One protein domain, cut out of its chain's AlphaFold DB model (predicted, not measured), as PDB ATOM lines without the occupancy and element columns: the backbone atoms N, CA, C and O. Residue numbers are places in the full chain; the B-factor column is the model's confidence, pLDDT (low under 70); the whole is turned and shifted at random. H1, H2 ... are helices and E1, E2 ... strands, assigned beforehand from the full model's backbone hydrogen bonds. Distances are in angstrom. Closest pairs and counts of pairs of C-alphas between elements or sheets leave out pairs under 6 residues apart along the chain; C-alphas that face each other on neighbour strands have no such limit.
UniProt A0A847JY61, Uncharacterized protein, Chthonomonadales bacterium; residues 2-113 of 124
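What this domain is: This is residues 2 to 113 of the 124 residues of an uncharacterized protein of Chthonomonadales bacterium (UniProt A0A847JY61). A four-stranded sheet, E1 E2 E4 E3, is the middle slab, with helix H2 packed over one face and the flat hairpin E5 E6 over part of the other, its strands nearly in line with those of the slab. The short first helix, H1, lies alongside H2, and along the chain two long stretches with no named element, residues 20 to 40 and 80 to 95, link E1 to H2 and E4 to E5; their C-alphas lie 5 to 19 A and 9 to 24 A from the mean of all C-alphas. The printed part has 112 residues, with two named helices and six named strands in the order H1 E1 H2 E2 E3 E4 E5 E6; the larger sheet is mixed, the smaller antiparallel. The class is mixed, helices and strands, with under half of the residues, 54, in named elements. The whole is compact, with a radius of gyration of the C-alphas of 14.4 A and spans of 44 by 35 by 22 A.

How they stand to each other: H1, residues 2 to 10, is close to but not clearly touching H2, residues 41 to 53; their closest C-alphas, of Glu 5 and Leu 50, are 7.3 A apart, and they run the same way at a shallow tilt of 13 degrees. E1, residues 16 to 19, is an edge strand, parallel to E2, residues 56 to 61, at 14 degrees, with N 18 and O 58 2.9 A apart, within hydrogen-bond range. E1, H2 and E2 form a strand-helix-strand unit, two parallel neighbour strands with a helix between, and its crossover is right-handed. H2 is on this sheet at a height of 10.2 A, making two layers, a helix over one face of a sheet; it lies over E2 and runs along the strands, at 21 degrees to E2 on the local plane. E3, residues 68 to 72, the other edge strand, forms a hairpin with E4, residues 75 to 79, antiparallel at 159 degrees, with N 70 and O 77 2.9 A apart. E4 is parallel to E2 at 13 degrees, with N 59 and O 76 2.8 A apart. E5, residues 96 to 101, and E6, residues 107 to 112, form an antiparallel hairpin at 157 degrees, with N 98 and O 110 2.8 A apart. The two sheets make a sandwich, two sheets face to face, with best planes 5 degrees apart; the closest C-alphas of E4 and E6, of Ala 76 and Val 107, are 7.2 A apart. In H1 and H2 every O i to N i+4 pair is within hydrogen-bond range.

Where its parts are: H1 begins at C-alpha 2, (2.802, -15.366, -15.708), and is 12.1 A long. H2 is 18.1 A long, E2 14.1 A, E5 16.4 A and E6 16.2 A; E6 ends at C-alpha 112, (-3.173, -7.373, 18.770).

The domain as a whole: The two C-alphas farthest apart, of Gln 10 and Gly 90, are 44.7 A apart. The printed part has no cut; the links E1 to H2 and E4 to E5 are long. The mean pLDDT of the printed part is 94.7, and no printed residue is under 70.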
ATOM      1  N   GLU A   2       2.315 -14.000 -15.408       97.69
ATOM      2  CA  GLU A   2       2.802 -15.366 -15.708       97.69
ATOM      3  C   GLU A   2       3.420 -16.101 -14.512       97.69
ATOM      4  O   GLU A   2       3.072 -17.245 -14.233       97.69
ATOM      5  N   TRP A   3       4.295 -15.427 -13.759       97.44
ATOM      6  CA  TRP A   3       4.896 -16.004 -12.556       97.44
ATOM      7  C   TRP A   3       3.849 -16.463 -11.529       97.44
ATOM      8  O   TRP A   3       3.925 -17.591 -11.049       97.44
ATOM      9  N   LEU A   4       2.855 -15.621 -11.220       96.94
ATOM     10  CA  LEU A   4       1.821 -15.928 -10.228       96.94
ATOM     11  C   LEU A   4       0.963 -17.109 -10.685       96.94
ATOM     12  O   LEU A   4       0.694 -18.021  -9.910       96.94
ATOM     13  N   GLU A   5       0.565 -17.105 -11.956       97.56
ATOM     14  CA  GLU A   5      -0.212 -18.191 -12.554       97.56
ATOM     15  C   GLU A   5       0.548 -19.518 -12.488       97.56
ATOM     16  O   GLU A   5      -0.018 -20.543 -12.113       97.56
ATOM     17  N   ASN A   6       1.848 -19.504 -12.785       97.81
ATOM     18  CA  ASN A   6       2.687 -20.695 -12.696       97.81
ATOM     19  C   ASN A   6       2.883 -21.161 -11.251       97.81
ATOM     20  O   ASN A   6       2.735 -22.352 -10.985       97.81
ATOM     21  N   ALA A   7       3.129 -20.246 -10.310       96.44
ATOM     22  CA  ALA A   7       3.268 -20.571  -8.891       96.44
ATOM     23  C   ALA A   7       1.994 -21.223  -8.323       96.44
ATOM     24  O   ALA A   7       2.061 -22.233  -7.622       96.44
ATOM     25  N   LEU A   8       0.820 -20.690  -8.674       95.88
ATOM     26  CA  LEU A   8      -0.469 -21.246  -8.263       95.88
ATOM     27  C   LEU A   8      -0.760 -22.609  -8.903       95.88
ATOM     28  O   LEU A   8      -1.347 -23.475  -8.256       95.88
ATOM     29  N   ARG A   9      -0.352 -22.812 -10.160       95.88
ATOM     30  CA  ARG A   9      -0.553 -24.068 -10.902       95.88
ATOM     31  C   ARG A   9       0.357 -25.197 -10.416       95.88
ATOM     32  O   ARG A   9      -0.062 -26.347 -10.413       95.88
ATOM     33  N   GLN A  10       1.594 -24.877 -10.039       95.81
ATOM     34  CA  GLN A  10       2.616 -25.861  -9.655       95.81
ATOM     35  C   GLN A  10       2.556 -26.257  -8.175       95.81
ATOM     36  O   GLN A  10       3.114 -27.280  -7.787       95.81
ATOM     37  N   SER A  11       1.901 -25.457  -7.334       93.12
ATOM     38  CA  SER A  11       1.802 -25.730  -5.902       93.12
ATOM     39  C   SER A  11       0.921 -26.950  -5.612       93.12
ATOM     40  O   SER A  11      -0.264 -26.957  -5.947       93.12
ATOM     41  N   SER A  12       1.465 -27.940  -4.903       92.62
ATOM     42  CA  SER A  12       0.731 -29.089  -4.350       92.62
ATOM     43  C   SER A  12       0.203 -28.855  -2.928       92.62
ATOM     44  O   SER A  12      -0.287 -29.789  -2.303       92.62
ATOM     45  N   ALA A  13       0.310 -27.631  -2.397       90.94
ATOM     46  CA  ALA A  13      -0.109 -27.329  -1.033       90.94
ATOM     47  C   ALA A  13      -1.636 -27.407  -0.869       90.94
ATOM     48  O   ALA A  13      -2.385 -26.859  -1.682       90.94
ATOM     49  N   ASP A  14      -2.081 -28.009   0.237       86.31
ATOM     50  CA  ASP A  14      -3.503 -28.111   0.596       86.31
ATOM     51  C   ASP A  14      -4.118 -26.756   0.968       86.31
ATOM     52  O   ASP A  14      -5.322 -26.541   0.828       86.31
ATOM     53  N   GLN A  15      -3.288 -25.829   1.451       88.44
ATOM     54  CA  GLN A  15      -3.687 -24.486   1.857       88.44
ATOM     55  C   GLN A  15      -2.862 -23.458   1.089       88.44
ATOM     56  O   GLN A  15      -1.632 -23.518   1.069       88.44
ATOM     57  N   ARG A  16      -3.548 -22.494   0.469       94.12
ATOM     58  CA  ARG A  16      -2.918 -21.403  -0.281       94.12
ATOM     59  C   ARG A  16      -3.353 -20.054   0.266       94.12
ATOM     60  O   ARG A  16      -4.528 -19.826   0.562       94.12
ATOM     61  N   LEU A  17      -2.373 -19.171   0.370       96.12
ATOM     62  CA  LEU A  17      -2.459 -17.850   0.971       96.12
ATOM     63  C   LEU A  17      -1.801 -16.856   0.026       96.12
ATOM     64  O   LEU A  17      -0.783 -17.175  -0.587       96.12
ATOM     65  N   MET A  18      -2.355 -15.656  -0.063       97.50
ATOM     66  CA  MET A  18      -1.714 -14.544  -0.755       97.50
ATOM     67  C   MET A  18      -1.443 -13.421   0.238       97.50
ATOM     68  O   MET A  18      -2.261 -13.150   1.110       97.50
ATOM     69  N   ALA A  19      -0.302 -12.762   0.091       98.06
ATOM     70  CA  ALA A  19       0.026 -11.552   0.827       98.06
ATOM     71  C   ALA A  19       0.418 -10.470  -0.175       98.06
ATOM     72  O   ALA A  19       1.189 -10.717  -1.103       98.06
ATOM     73  N   LEU A  20      -0.148  -9.287   0.001       97.88
ATOM     74  CA  LEU A  20       0.025  -8.138  -0.873       97.88
ATOM     75  C   LEU A  20      -0.102  -6.857  -0.047       97.88
ATOM     76  O   LEU A  20      -0.485  -6.914   1.115       97.88
ATOM     77  N   HIS A  21       0.268  -5.701  -0.595       97.88
ATOM     78  CA  HIS A  21       0.213  -4.463   0.188       97.88
ATOM     79  C   HIS A  21      -1.174  -3.807   0.149       97.88
ATOM     80  O   HIS A  21      -1.798  -3.641   1.194       97.88
ATOM     81  N   TYR A  22      -1.668  -3.484  -1.048       97.88
ATOM     82  CA  TYR A  22      -2.944  -2.793  -1.266       97.88
ATOM     83  C   TYR A  22      -4.117  -3.768  -1.213       97.88
ATOM     84  O   TYR A  22      -4.135  -4.671  -2.044       97.88
ATOM     85  N   PRO A  23      -5.115  -3.616  -0.330       97.75
ATOM     86  CA  PRO A  23      -6.275  -4.505  -0.329       97.75
ATOM     87  C   PRO A  23      -6.929  -4.568  -1.717       97.75
ATOM     88  O   PRO A  23      -6.911  -3.568  -2.443       97.75
ATOM     89  N   PRO A  24      -7.529  -5.716  -2.099       97.69
ATOM     90  CA  PRO A  24      -8.218  -5.818  -3.375       97.69
ATOM     91  C   PRO A  24      -9.234  -4.689  -3.550       97.69
ATOM     92  O   PRO A  24      -9.162  -3.981  -4.542       97.69
ATOM     93  N   TYR A  25     -10.099  -4.471  -2.563       97.19
ATOM     94  CA  TYR A  25     -11.117  -3.422  -2.552       97.19
ATOM     95  C   TYR A  25     -11.384  -2.943  -1.123       97.19
ATOM     96  O   TYR A  25     -11.011  -3.618  -0.157       97.19
ATOM     97  N   ARG A  26     -12.056  -1.796  -0.987       93.12
ATOM     98  CA  ARG A  26     -12.571  -1.303   0.289       93.12
ATOM     99  C   ARG A  26     -13.905  -1.949   0.579       93.12
ATOM    100  O   ARG A  26     -13.985  -2.698   1.544       93.12
ATOM    101  N   GLU A  27     -14.930  -1.677  -0.215       93.12
ATOM    102  CA  GLU A  27     -16.297  -2.112   0.093       93.12
ATOM    103  C   GLU A  27     -16.752  -3.257  -0.806       93.12
ATOM    104  O   GLU A  27     -17.263  -4.256  -0.303       93.12
ATOM    105  N   ASP A  28     -16.508  -3.152  -2.114       94.12
ATOM    106  CA  ASP A  28     -17.026  -4.110  -3.091       94.12
ATOM    107  C   ASP A  28     -16.001  -4.426  -4.189       94.12
ATOM    108  O   ASP A  28     -15.274  -3.555  -4.664       94.12
ATOM    109  N   ALA A  29     -15.954  -5.680  -4.643       95.94
ATOM    110  CA  ALA A  29     -15.028  -6.112  -5.691       95.94
ATOM    111  C   ALA A  29     -15.252  -5.406  -7.047       95.94
ATOM    112  O   ALA A  29     -14.332  -5.342  -7.872       95.94
ATOM    113  N   ALA A  30     -16.445  -4.862  -7.279       95.00
ATOM    114  CA  ALA A  30     -16.834  -4.089  -8.449       95.00
ATOM    115  C   ALA A  30     -16.745  -2.566  -8.234       95.00
ATOM    116  O   ALA A  30     -17.183  -1.814  -9.106       95.00
ATOM    117  N   GLU A  31     -16.171  -2.087  -7.123       94.06
ATOM    118  CA  GLU A  31     -16.028  -0.646  -6.885       94.06
ATOM    119  C   GLU A  31     -15.194   0.051  -7.984       94.06
ATOM    120  O   GLU A  31     -14.334  -0.577  -8.606       94.06
ATOM    121  N   PRO A  32     -15.429   1.337  -8.289       93.44
ATOM    122  CA  PRO A  32     -14.715   2.011  -9.370       93.44
ATOM    123  C   PRO A  32     -13.187   2.045  -9.196       93.44
ATOM    124  O   PRO A  32     -12.656   1.979  -8.090       93.44
ATOM    125  N   ALA A  33     -12.498   2.173 -10.328       91.19
ATOM    126  CA  ALA A  33     -11.062   2.425 -10.444       91.19
ATOM    127  C   ALA A  33     -10.664   3.839  -9.969       91.19
ATOM    128  O   ALA A  33     -11.522   4.709  -9.798       91.19
ATOM    129  N   GLY A  34      -9.356   4.089  -9.849       90.00
ATOM    130  CA  GLY A  34      -8.799   5.427  -9.615       90.00
ATOM    131  C   GLY A  34      -8.739   5.872  -8.155       90.00
ATOM    132  O   GLY A  34      -8.538   7.057  -7.881       90.00
ATOM    133  N   ASP A  35      -8.906   4.943  -7.215       88.06
ATOM    134  CA  ASP A  35      -8.700   5.204  -5.797       88.06
ATOM    135  C   ASP A  35      -7.296   4.786  -5.344       88.06
ATOM    136  O   ASP A  35      -6.792   3.727  -5.704       88.06
ATOM    137  N   TYR A  36      -6.670   5.606  -4.499       92.44
ATOM    138  CA  TYR A  36      -5.328   5.344  -3.972       92.44
ATOM    139  C   TYR A  36      -5.276   4.147  -3.007       92.44
ATOM    140  O   TYR A  36      -4.207   3.587  -2.762       92.44
ATOM    141  N   TRP A  37      -6.401   3.769  -2.396       95.44
ATOM    142  CA  TRP A  37      -6.402   2.819  -1.285       95.44
ATOM    143  C   TRP A  37      -6.470   1.355  -1.715       95.44
ATOM    144  O   TRP A  37      -6.263   0.475  -0.881       95.44
ATOM    145  N   THR A  38      -6.753   1.070  -2.983       96.88
ATOM    146  CA  THR A  38      -7.111  -0.280  -3.443       96.88
ATOM    147  C   THR A  38      -6.525  -0.603  -4.804       96.88
ATOM    148  O   THR A  38      -5.995   0.259  -5.500       96.88
ATOM    149  N   LEU A  39      -6.626  -1.868  -5.208       96.88
ATOM    150  CA  LEU A  39      -6.235  -2.277  -6.551       96.88
ATOM    151  C   LEU A  39      -7.210  -1.744  -7.611       96.88
ATOM    152  O   LEU A  39      -8.429  -1.765  -7.425       96.88
ATOM    153  N   GLU A  40      -6.652  -1.357  -8.758       96.50
ATOM    154  CA  GLU A  40      -7.406  -0.995  -9.961       96.50
ATOM    155  C   GLU A  40      -8.277  -2.155 -10.470       96.50
ATOM    156  O   GLU A  40      -7.952  -3.330 -10.279       96.50
ATOM    157  N   THR A  41      -9.372  -1.835 -11.165       96.38
ATOM    158  CA  THR A  41     -10.426  -2.803 -11.519       96.38
ATOM    159  C   THR A  41      -9.920  -4.035 -12.281       96.38
ATOM    160  O   THR A  41     -10.264  -5.162 -11.922       96.38
ATOM    161  N   GLU A  42      -9.097  -3.852 -13.319       96.38
ATOM    162  CA  GLU A  42      -8.576  -4.963 -14.137       96.38
ATOM    163  C   GLU A  42      -7.630  -5.888 -13.349       96.38
ATOM    164  O   GLU A  42      -7.936  -7.084 -13.241       96.38
ATOM    165  N   PRO A  43      -6.552  -5.390 -12.708       96.56
ATOM    166  CA  PRO A  43      -5.667  -6.255 -11.937       96.56
ATOM    167  C   PRO A  43      -6.362  -6.871 -10.718       96.56
ATOM    168  O   PRO A  43      -6.075  -8.019 -10.374       96.56
ATOM    169  N   ARG A  44      -7.311  -6.165 -10.090       97.94
ATOM    170  CA  ARG A  44      -8.134  -6.698  -8.997       97.94
ATOM    171  C   ARG A  44      -8.968  -7.892  -9.441       97.94
ATOM    172  O   ARG A  44      -8.900  -8.948  -8.814       97.94
ATOM    173  N   SER A  45      -9.722  -7.739 -10.531       97.75
ATOM    174  CA  SER A  45     -10.568  -8.803 -11.081       97.75
ATOM    175  C   SER A  45      -9.738 -10.033 -11.454       97.75
ATOM    176  O   SER A  45     -10.077 -11.162 -11.078       97.75
ATOM    177  N   ARG A  46      -8.588  -9.824 -12.107       98.12
ATOM    178  CA  ARG A  46      -7.669 -10.909 -12.463       98.12
ATOM    179  C   ARG A  46      -7.099 -11.613 -11.232       98.12
ATOM    180  O   ARG A  46      -7.101 -12.843 -11.188       98.12
ATOM    181  N   LEU A  47      -6.653 -10.862 -10.224       98.38
ATOM    182  CA  LEU A  47      -6.120 -11.419  -8.979       98.38
ATOM    183  C   LEU A  47      -7.164 -12.275  -8.252       98.38
ATOM    184  O   LEU A  47      -6.872 -13.417  -7.901       98.38
ATOM    185  N   LEU A  48      -8.373 -11.741  -8.051       98.31
ATOM    186  CA  LEU A  48      -9.458 -12.443  -7.359       98.31
ATOM    187  C   LEU A  48      -9.899 -13.696  -8.127       98.31
ATOM    188  O   LEU A  48     -10.120 -14.745  -7.521       98.31
ATOM    189  N   SER A  49      -9.945 -13.623  -9.459       98.06
ATOM    190  CA  SER A  49     -10.257 -14.771 -10.317       98.06
ATOM    191  C   SER A  49      -9.212 -15.883 -10.191       98.06
ATOM    192  O   SER A  49      -9.570 -17.048 -10.019       98.06
ATOM    193  N   LEU A  50      -7.920 -15.537 -10.211       98.06
ATOM    194  CA  LEU A  50      -6.833 -16.499 -10.011       98.06
ATOM    195  C   LEU A  50      -6.856 -17.098  -8.600       98.06
ATOM    196  O   LEU A  50      -6.716 -18.310  -8.440       98.06
ATOM    197  N   ALA A  51      -7.072 -16.265  -7.581       97.75
ATOM    198  CA  ALA A  51      -7.174 -16.703  -6.195       97.75
ATOM    199  C   ALA A  51      -8.305 -17.731  -6.023       97.75
ATOM    200  O   ALA A  51      -8.083 -18.810  -5.466       97.75
ATOM    201  N   ARG A  52      -9.485 -17.443  -6.587       97.31
ATOM    202  CA  ARG A  52     -10.639 -18.352  -6.597       97.31
ATOM    203  C   ARG A  52     -10.331 -19.655  -7.335       97.31
ATOM    204  O   ARG A  52     -10.531 -20.728  -6.771       97.31
ATOM    205  N   ALA A  53      -9.823 -19.573  -8.565       96.50
ATOM    206  CA  ALA A  53      -9.569 -20.738  -9.418       96.50
ATOM    207  C   ALA A  53      -8.558 -21.724  -8.810       96.50
ATOM    208  O   ALA A  53      -8.670 -22.931  -9.012       96.50
ATOM    209  N   HIS A  54      -7.597 -21.221  -8.033       96.12
ATOM    210  CA  HIS A  54      -6.559 -22.032  -7.398       96.12
ATOM    211  C   HIS A  54      -6.809 -22.302  -5.907       96.12
ATOM    212  O   HIS A  54      -5.929 -22.809  -5.208       96.12
ATOM    213  N   GLY A  55      -8.009 -22.001  -5.403       94.50
ATOM    214  CA  GLY A  55      -8.416 -22.351  -4.045       94.50
ATOM    215  C   GLY A  55      -7.635 -21.626  -2.948       94.50
ATOM    216  O   GLY A  55      -7.424 -22.197  -1.879       94.50
ATOM    217  N   VAL A  56      -7.213 -20.382  -3.182       96.31
ATOM    218  CA  VAL A  56      -6.696 -19.514  -2.114       96.31
ATOM    219  C   VAL A  56      -7.777 -19.332  -1.054       96.31
ATOM    220  O   VAL A  56      -8.941 -19.123  -1.378       96.31
ATOM    221  N   ARG A  57      -7.407 -19.450   0.221       95.62
ATOM    222  CA  ARG A  57      -8.345 -19.333   1.351       95.62
ATOM    223  C   ARG A  57      -8.295 -17.975   2.028       95.62
ATOM    224  O   ARG A  57      -9.263 -17.579   2.670       95.62
ATOM    225  N   LEU A  58      -7.175 -17.275   1.890       97.75
ATOM    226  CA  LEU A  58      -6.964 -15.993   2.533       97.75
ATOM    227  C   LEU A  58      -6.019 -15.108   1.722       97.75
ATOM    228  O   LEU A  58      -4.968 -15.558   1.258       97.75
ATOM    229  N   ILE A  59      -6.396 -13.838   1.609       98.44
ATOM    230  CA  ILE A  59      -5.567 -12.745   1.115       98.44
ATOM    231  C   ILE A  59      -5.303 -11.776   2.270       98.44
ATOM    232  O   ILE A  59      -6.231 -11.227   2.864       98.44
ATOM    233  N   LEU A  60      -4.026 -11.564   2.576       98.62
ATOM    234  CA  LEU A  60      -3.539 -10.613   3.567       98.62
ATOM    235  C   LEU A  60      -3.122  -9.310   2.890       98.62
ATOM    236  O   LEU A  60      -2.444  -9.331   1.861       98.62
ATOM    237  N   SER A  61      -3.502  -8.189   3.494       98.62
ATOM    238  CA  SER A  61      -3.164  -6.844   3.029       98.62
ATOM    239  C   SER A  61      -2.845  -5.879   4.171       98.62
ATOM    240  O   SER A  61      -2.997  -6.215   5.346       98.62
ATOM    241  N   GLY A  62      -2.376  -4.683   3.818       97.31
ATOM    242  CA  GLY A  62      -2.143  -3.561   4.724       97.31
ATOM    243  C   GLY A  62      -2.644  -2.266   4.086       97.31
ATOM    244  O   GLY A  62      -3.788  -2.200   3.652       97.31
ATOM    245  N   HIS A  63      -1.783  -1.248   4.006       97.75
ATOM    246  CA  HIS A  63      -2.018   0.039   3.323       97.75
ATOM    247  C   HIS A  63      -3.079   0.963   3.943       97.75
ATOM    248  O   HIS A  63      -2.837   2.156   4.084       97.75
ATOM    249  N   LEU A  64      -4.217   0.439   4.400       96.06
ATOM    250  CA  LEU A  64      -5.304   1.258   4.951       96.06
ATOM    251  C   LEU A  64      -4.993   1.860   6.326       96.06
ATOM    252  O   LEU A  64      -5.738   2.717   6.795       96.06
ATOM    253  N   HIS A  65      -3.957   1.356   7.012       95.88
ATOM    254  CA  HIS A  65      -3.637   1.690   8.410       95.88
ATOM    255  C   HIS A  65      -4.839   1.517   9.363       95.88
ATOM    256  O   HIS A  65      -4.866   2.049  10.468       95.88
ATOM    257  N   SER A  66      -5.836   0.755   8.938       94.38
ATOM    258  CA  SER A  66      -7.050   0.441   9.668       94.38
ATOM    259  C   SER A  66      -7.357  -1.028   9.401       94.38
ATOM    260  O   SER A  66      -7.193  -1.498   8.269       94.38
ATOM    261  N   PRO A  67      -7.718  -1.795  10.439       95.38
ATOM    262  CA  PRO A  67      -8.014  -3.198  10.253       95.38
ATOM    263  C   PRO A  67      -9.322  -3.349   9.475       95.38
ATOM    264  O   PRO A  67     -10.312  -2.685   9.776       95.38
ATOM    265  N   LYS A  68      -9.345  -4.261   8.501       95.50
ATOM    266  CA  LYS A  68     -10.569  -4.622   7.778       95.50
ATOM    267  C   LYS A  68     -10.644  -6.127   7.576       95.50
ATOM    268  O   LYS A  68      -9.634  -6.780   7.325       95.50
ATOM    269  N   ALA A  69     -11.849  -6.670   7.697       95.75
ATOM    270  CA  ALA A  69     -12.142  -8.057   7.386       95.75
ATOM    271  C   ALA A  69     -13.342  -8.103   6.444       95.75
ATOM    272  O   ALA A  69     -14.377  -7.496   6.716       95.75
ATOM    273  N   SER A  70     -13.194  -8.816   5.338       95.31
ATOM    274  CA  SER A  70     -14.266  -9.088   4.388       95.31
ATOM    275  C   SER A  70     -14.046 -10.456   3.743       95.31
ATOM    276  O   SER A  70     -13.148 -11.215   4.126       95.31
ATOM    277  N   SER A  71     -14.890 -10.807   2.778       95.44
ATOM    278  CA  SER A  71     -14.745 -12.045   2.021       95.44
ATOM    279  C   SER A  71     -15.146 -11.860   0.567       95.44
ATOM    280  O   SER A  71     -16.034 -11.062   0.274       95.44
ATOM    281  N   TYR A  72     -14.553 -12.665  -0.308       96.81
ATOM    282  CA  TYR A  72     -14.907 -12.770  -1.721       96.81
ATOM    283  C   TYR A  72     -15.002 -14.245  -2.106       96.81
ATOM    284  O   TYR A  72     -14.001 -14.947  -2.005       96.81
ATOM    285  N   ASP A  73     -16.175 -14.741  -2.509       95.31
ATOM    286  CA  ASP A  73     -16.376 -16.145  -2.922       95.31
ATOM    287  C   ASP A  73     -15.781 -17.187  -1.945       95.31
ATOM    288  O   ASP A  73     -15.179 -18.185  -2.344       95.31
ATOM    289  N   GLY A  74     -15.915 -16.947  -0.636       93.50
ATOM    290  CA  GLY A  74     -15.374 -17.820   0.417       93.50
ATOM    291  C   GLY A  74     -13.874 -17.651   0.703       93.50
ATOM    292  O   GLY A  74     -13.341 -18.344   1.569       93.50
ATOM    293  N   ILE A  75     -13.193 -16.726   0.025       96.88
ATOM    294  CA  ILE A  75     -11.823 -16.299   0.322       96.88
ATOM    295  C   ILE A  75     -11.886 -15.210   1.394       96.88
ATOM    296  O   ILE A  75     -12.529 -14.182   1.185       96.88
ATOM    297  N   ALA A  76     -11.216 -15.404   2.528       97.44
ATOM    298  CA  ALA A  76     -11.083 -14.354   3.533       97.44
ATOM    299  C   ALA A  76     -10.163 -13.241   3.012       97.44
ATOM    300  O   ALA A  76      -9.092 -13.523   2.476       97.44
ATOM    301  N   LEU A  77     -10.548 -11.980   3.187       98.31
ATOM    302  CA  LEU A  77      -9.714 -10.824   2.874       98.31
ATOM    303  C   LEU A  77      -9.465 -10.065   4.173       98.31
ATOM    304  O   LEU A  77     -10.403  -9.574   4.800       98.31
ATOM    305  N   LEU A  78      -8.209 -10.014   4.603       98.38
ATOM    306  CA  LEU A  78      -7.833  -9.429   5.882       98.38
ATOM    307  C   LEU A  78      -6.803  -8.326   5.670       98.38
ATOM    308  O   LEU A  78      -5.698  -8.571   5.185       98.38
ATOM    309  N   THR A  79      -7.159  -7.109   6.057       98.06
ATOM    310  CA  THR A  79      -6.258  -5.963   6.108       98.06
ATOM    311  C   THR A  79      -5.779  -5.775   7.538       98.06
ATOM    312  O   THR A  79      -6.583  -5.567   8.447       98.06
ATOM    313  N   ALA A  80      -4.470  -5.878   7.749       97.25
ATOM    314  CA  ALA A  80      -3.850  -5.634   9.040       97.25
ATOM    315  C   ALA A  80      -3.762  -4.124   9.335       97.25
ATOM    316  O   ALA A  80      -3.585  -3.324   8.411       97.25
ATOM    317  N   PRO A  81      -3.840  -3.720  10.618       95.94
ATOM    318  CA  PRO A  81      -3.522  -2.355  11.006       95.94
ATOM    319  C   PRO A  81      -2.028  -2.073  10.785       95.94
ATOM    320  O   PRO A  81      -1.218  -2.980  10.581       95.94
ATOM    321  N   SER A  82      -1.653  -0.800  10.851       94.88
ATOM    322  CA  SER A  82      -0.244  -0.408  10.878       94.88
ATOM    323  C   SER A  82       0.315  -0.542  12.293       94.88
ATOM    324  O   SER A  82      -0.382  -0.274  13.270       94.88
ATOM    325  N   VAL A  83       1.592  -0.905  12.404       93.62
ATOM    326  CA  VAL A  83       2.319  -0.930  13.684       93.62
ATOM    327  C   VAL A  83       2.799   0.456  14.123       93.62
ATOM    328  O   VAL A  83       3.188   0.616  15.274       93.62
ATOM    329  N   ALA A  84       2.788   1.452  13.229       92.81
ATOM    330  CA  ALA A  84       3.318   2.789  13.505       92.81
ATOM    331  C   ALA A  84       2.227   3.787  13.924       92.81
ATOM    332  O   ALA A  84       2.364   4.469  14.934       92.81
ATOM    333  N   PHE A  85       1.150   3.885  13.142       91.06
ATOM    334  CA  PHE A  85       0.007   4.760  13.413       91.06
ATOM    335  C   PHE A  85      -1.208   4.294  12.617       91.06
ATOM    336  O   PHE A  85      -1.059   3.848  11.478       91.06
ATOM    337  N   GLY A  86      -2.405   4.436  13.180       92.38
ATOM    338  CA  GLY A  86      -3.637   4.136  12.461       92.38
ATOM    339  C   GLY A  86      -4.194   5.324  11.669       92.38
ATOM    340  O   GLY A  86      -3.824   6.473  11.915       92.38
ATOM    341  N   LEU A  87      -5.093   5.046  10.719       91.38
ATOM    342  CA  LEU A  87      -5.850   6.066   9.985       91.38
ATOM    343  C   LEU A  87      -7.363   5.901  10.182       91.38
ATOM    344  O   LEU A  87      -7.883   4.832   9.871       91.38
ATOM    345  N   PRO A  88      -8.091   6.944  10.628       92.50
ATOM    346  CA  PRO A  88      -7.601   8.285  10.971       92.50
ATOM    347  C   PRO A  88      -6.640   8.308  12.172       92.50
ATOM    348  O   PRO A  88      -6.760   7.497  13.095       92.50
ATOM    349  N   ILE A  89      -5.685   9.247  12.148       87.12
ATOM    350  CA  ILE A  89      -4.673   9.401  13.206       87.12
ATOM    351  C   ILE A  89      -5.367   9.699  14.536       87.12
ATOM    352  O   ILE A  89      -6.255  10.545  14.601       87.12
ATOM    353  N   GLY A  90      -4.955   8.999  15.595       85.31
ATOM    354  CA  GLY A  90      -5.518   9.149  16.941       85.31
ATOM    355  C   GLY A  90      -6.869   8.461  17.149       85.31
ATOM    356  O   GLY A  90      -7.362   8.451  18.271       85.31
ATOM    357  N   VAL A  91      -7.450   7.871  16.098       87.75
ATOM    358  CA  VAL A  91      -8.691   7.088  16.179       87.75
ATOM    359  C   VAL A  91      -8.390   5.602  16.068       87.75
ATOM    360  O   VAL A  91      -8.879   4.813  16.869       87.75
ATOM    361  N   GLN A  92      -7.586   5.210  15.079       88.75
ATOM    362  CA  GLN A  92      -7.252   3.804  14.880       88.75
ATOM    363  C   GLN A  92      -6.009   3.410  15.693       88.75
ATOM    364  O   GLN A  92      -4.945   4.018  15.510       88.75
ATOM    365  N   PRO A  93      -6.106   2.390  16.564       86.44
ATOM    366  CA  PRO A  93      -4.963   1.904  17.322       86.44
ATOM    367  C   PRO A  93      -3.945   1.216  16.402       86.44
ATOM    368  O   PRO A  93      -4.298   0.563  15.416       86.44
ATOM    369  N   HIS A  94      -2.663   1.356  16.737       88.94
ATOM    370  CA  HIS A  94      -1.574   0.700  16.018       88.94
ATOM    371  C   HIS A  94      -1.322  -0.693  16.596       88.94
ATOM    372  O   HIS A  94      -1.324  -0.885  17.811       88.94
ATOM    373  N   GLY A  95      -1.090  -1.679  15.740       92.56
ATOM    374  CA  GLY A  95      -0.994  -3.066  16.174       92.56
ATOM    375  C   GLY A  95      -0.653  -4.023  15.046       92.56
ATOM    376  O   GLY A  95      -0.182  -3.619  13.985       92.56
ATOM    377  N   TRP A  96      -0.909  -5.306  15.272       94.31
ATOM    378  CA  TRP A  96      -0.754  -6.362  14.280       94.31
ATOM    379  C   TRP A  96      -1.941  -7.323  14.315       94.31
ATOM    380  O   TRP A  96      -2.732  -7.343  15.254       94.31
ATOM    381  N   MET A  97      -2.073  -8.139  13.276       95.62
ATOM    382  CA  MET A  97      -3.094  -9.177  13.204       95.62
ATOM    383  C   MET A  97      -2.438 -10.543  13.383       95.62
ATOM    384  O   MET A  97      -1.509 -10.893  12.660       95.62
ATOM    385  N   MET A  98      -2.930 -11.324  14.341       95.81
ATOM    386  CA  MET A  98      -2.630 -12.746  14.434       95.81
ATOM    387  C   MET A  98      -3.648 -13.512  13.597       95.81
ATOM    388  O   MET A  98      -4.848 -13.307  13.766       95.81
ATOM    389  N   VAL A  99      -3.186 -14.401  12.721       96.06
ATOM    390  CA  VAL A  99      -4.056 -15.227  11.878       96.06
ATOM    391  C   VAL A  99      -3.798 -16.694  12.167       96.06
ATOM    392  O   VAL A  99      -2.663 -17.157  12.116       96.06
ATOM    393  N   THR A 100      -4.867 -17.428  12.452       94.94
ATOM    394  CA  THR A 100      -4.846 -18.877  12.648       94.94
ATOM    395  C   THR A 100      -5.641 -19.550  11.541       94.94
ATOM    396  O   THR A 100      -6.770 -19.154  11.254       94.94
ATOM    397  N   ILE A 101      -5.066 -20.590  10.942       91.75
ATOM    398  CA  ILE A 101      -5.716 -21.418   9.924       91.75
ATOM    399  C   ILE A 101      -5.690 -22.847  10.441       91.75
ATOM    400  O   ILE A 101      -4.625 -23.374  10.757       91.75
ATOM    401  N   ASN A 102      -6.860 -23.461  10.580       90.88
ATOM    402  CA  ASN A 102      -6.937 -24.849  11.022       90.88
ATOM    403  C   ASN A 102      -6.769 -25.826   9.839       90.88
ATOM    404  O   ASN A 102      -6.749 -25.428   8.674       90.88
ATOM    405  N   ALA A 103      -6.719 -27.127  10.133       89.06
ATOM    406  CA  ALA A 103      -6.583 -28.169   9.112       89.06
ATOM    407  C   ALA A 103      -7.726 -28.189   8.074       89.06
ATOM    408  O   ALA A 103      -7.516 -28.628   6.947       89.06
ATOM    409  N   SER A 104      -8.921 -27.684   8.413       88.25
ATOM    410  CA  SER A 104     -10.041 -27.567   7.467       88.25
ATOM    411  C   SER A 104      -9.968 -26.306   6.590       88.25
ATOM    412  O   SER A 104     -10.883 -26.055   5.811       88.25
ATOM    413  N   GLY A 105      -8.931 -25.477   6.744       86.38
ATOM    414  CA  GLY A 105      -8.778 -24.200   6.047       86.38
ATOM    415  C   GLY A 105      -9.642 -23.064   6.601       86.38
ATOM    416  O   GLY A 105      -9.759 -22.020   5.963       86.38
ATOM    417  N   LYS A 106     -10.260 -23.237   7.779       90.50
ATOM    418  CA  LYS A 106     -11.012 -22.168   8.447       90.50
ATOM    419  C   LYS A 106     -10.034 -21.131   8.989       90.50
ATOM    420  O   LYS A 106      -9.143 -21.467   9.770       90.50
ATOM    421  N   VAL A 107     -10.252 -19.879   8.601       93.81
ATOM    422  CA  VAL A 107      -9.446 -18.721   8.996       93.81
ATOM    423  C   VAL A 107     -10.069 -18.049  10.219       93.81
ATOM    424  O   VAL A 107     -11.277 -17.819  10.263       93.81
ATOM    425  N   ARG A 108      -9.238 -17.712  11.204       94.62
ATOM    426  CA  ARG A 108      -9.563 -16.819  12.322       94.62
ATOM    427  C   ARG A 108      -8.506 -15.725  12.398       94.62
ATOM    428  O   ARG A 108      -7.321 -16.018  12.244       94.62
ATOM    429  N   SER A 109      -8.927 -14.500  12.684       95.12
ATOM    430  CA  SER A 109      -8.035 -13.380  12.967       95.12
ATOM    431  C   SER A 109      -8.299 -12.792  14.349       95.12
ATOM    432  O   SER A 109      -9.436 -12.748  14.810       95.12
ATOM    433  N   ASP A 110      -7.234 -12.341  15.004       94.81
ATOM    434  CA  ASP A 110      -7.285 -11.600  16.259       94.81
ATOM    435  C   ASP A 110      -6.375 -10.372  16.130       94.81
ATOM    436  O   ASP A 110      -5.182 -10.503  15.833       94.81
ATOM    437  N   LEU A 111      -6.919  -9.177  16.355       94.06
ATOM    438  CA  LEU A 111      -6.126  -7.950  16.409       94.06
ATOM    439  C   LEU A 111      -5.363  -7.885  17.733       94.06
ATOM    440  O   LEU A 111      -5.868  -8.262  18.792       94.06
ATOM    441  N   ARG A 112      -4.110  -7.452  17.656       92.94
ATOM    442  CA  ARG A 112      -3.173  -7.373  18.770       92.94
ATOM    443  C   ARG A 112      -2.593  -5.974  18.816       92.94
ATOM    444  O   ARG A 112      -2.093  -5.474  17.814       92.94
ATOM    445  N   TYR A 113      -2.626  -5.383  19.996       87.69
ATOM    446  CA  TYR A 113      -2.136  -4.038  20.249       87.69
ATOM    447  C   TYR A 113      -1.046  -4.119  21.325       87.69
ATOM    448  O   TYR A 113      -1.164  -4.967  22.220       87.69
TER     449      TYR A 113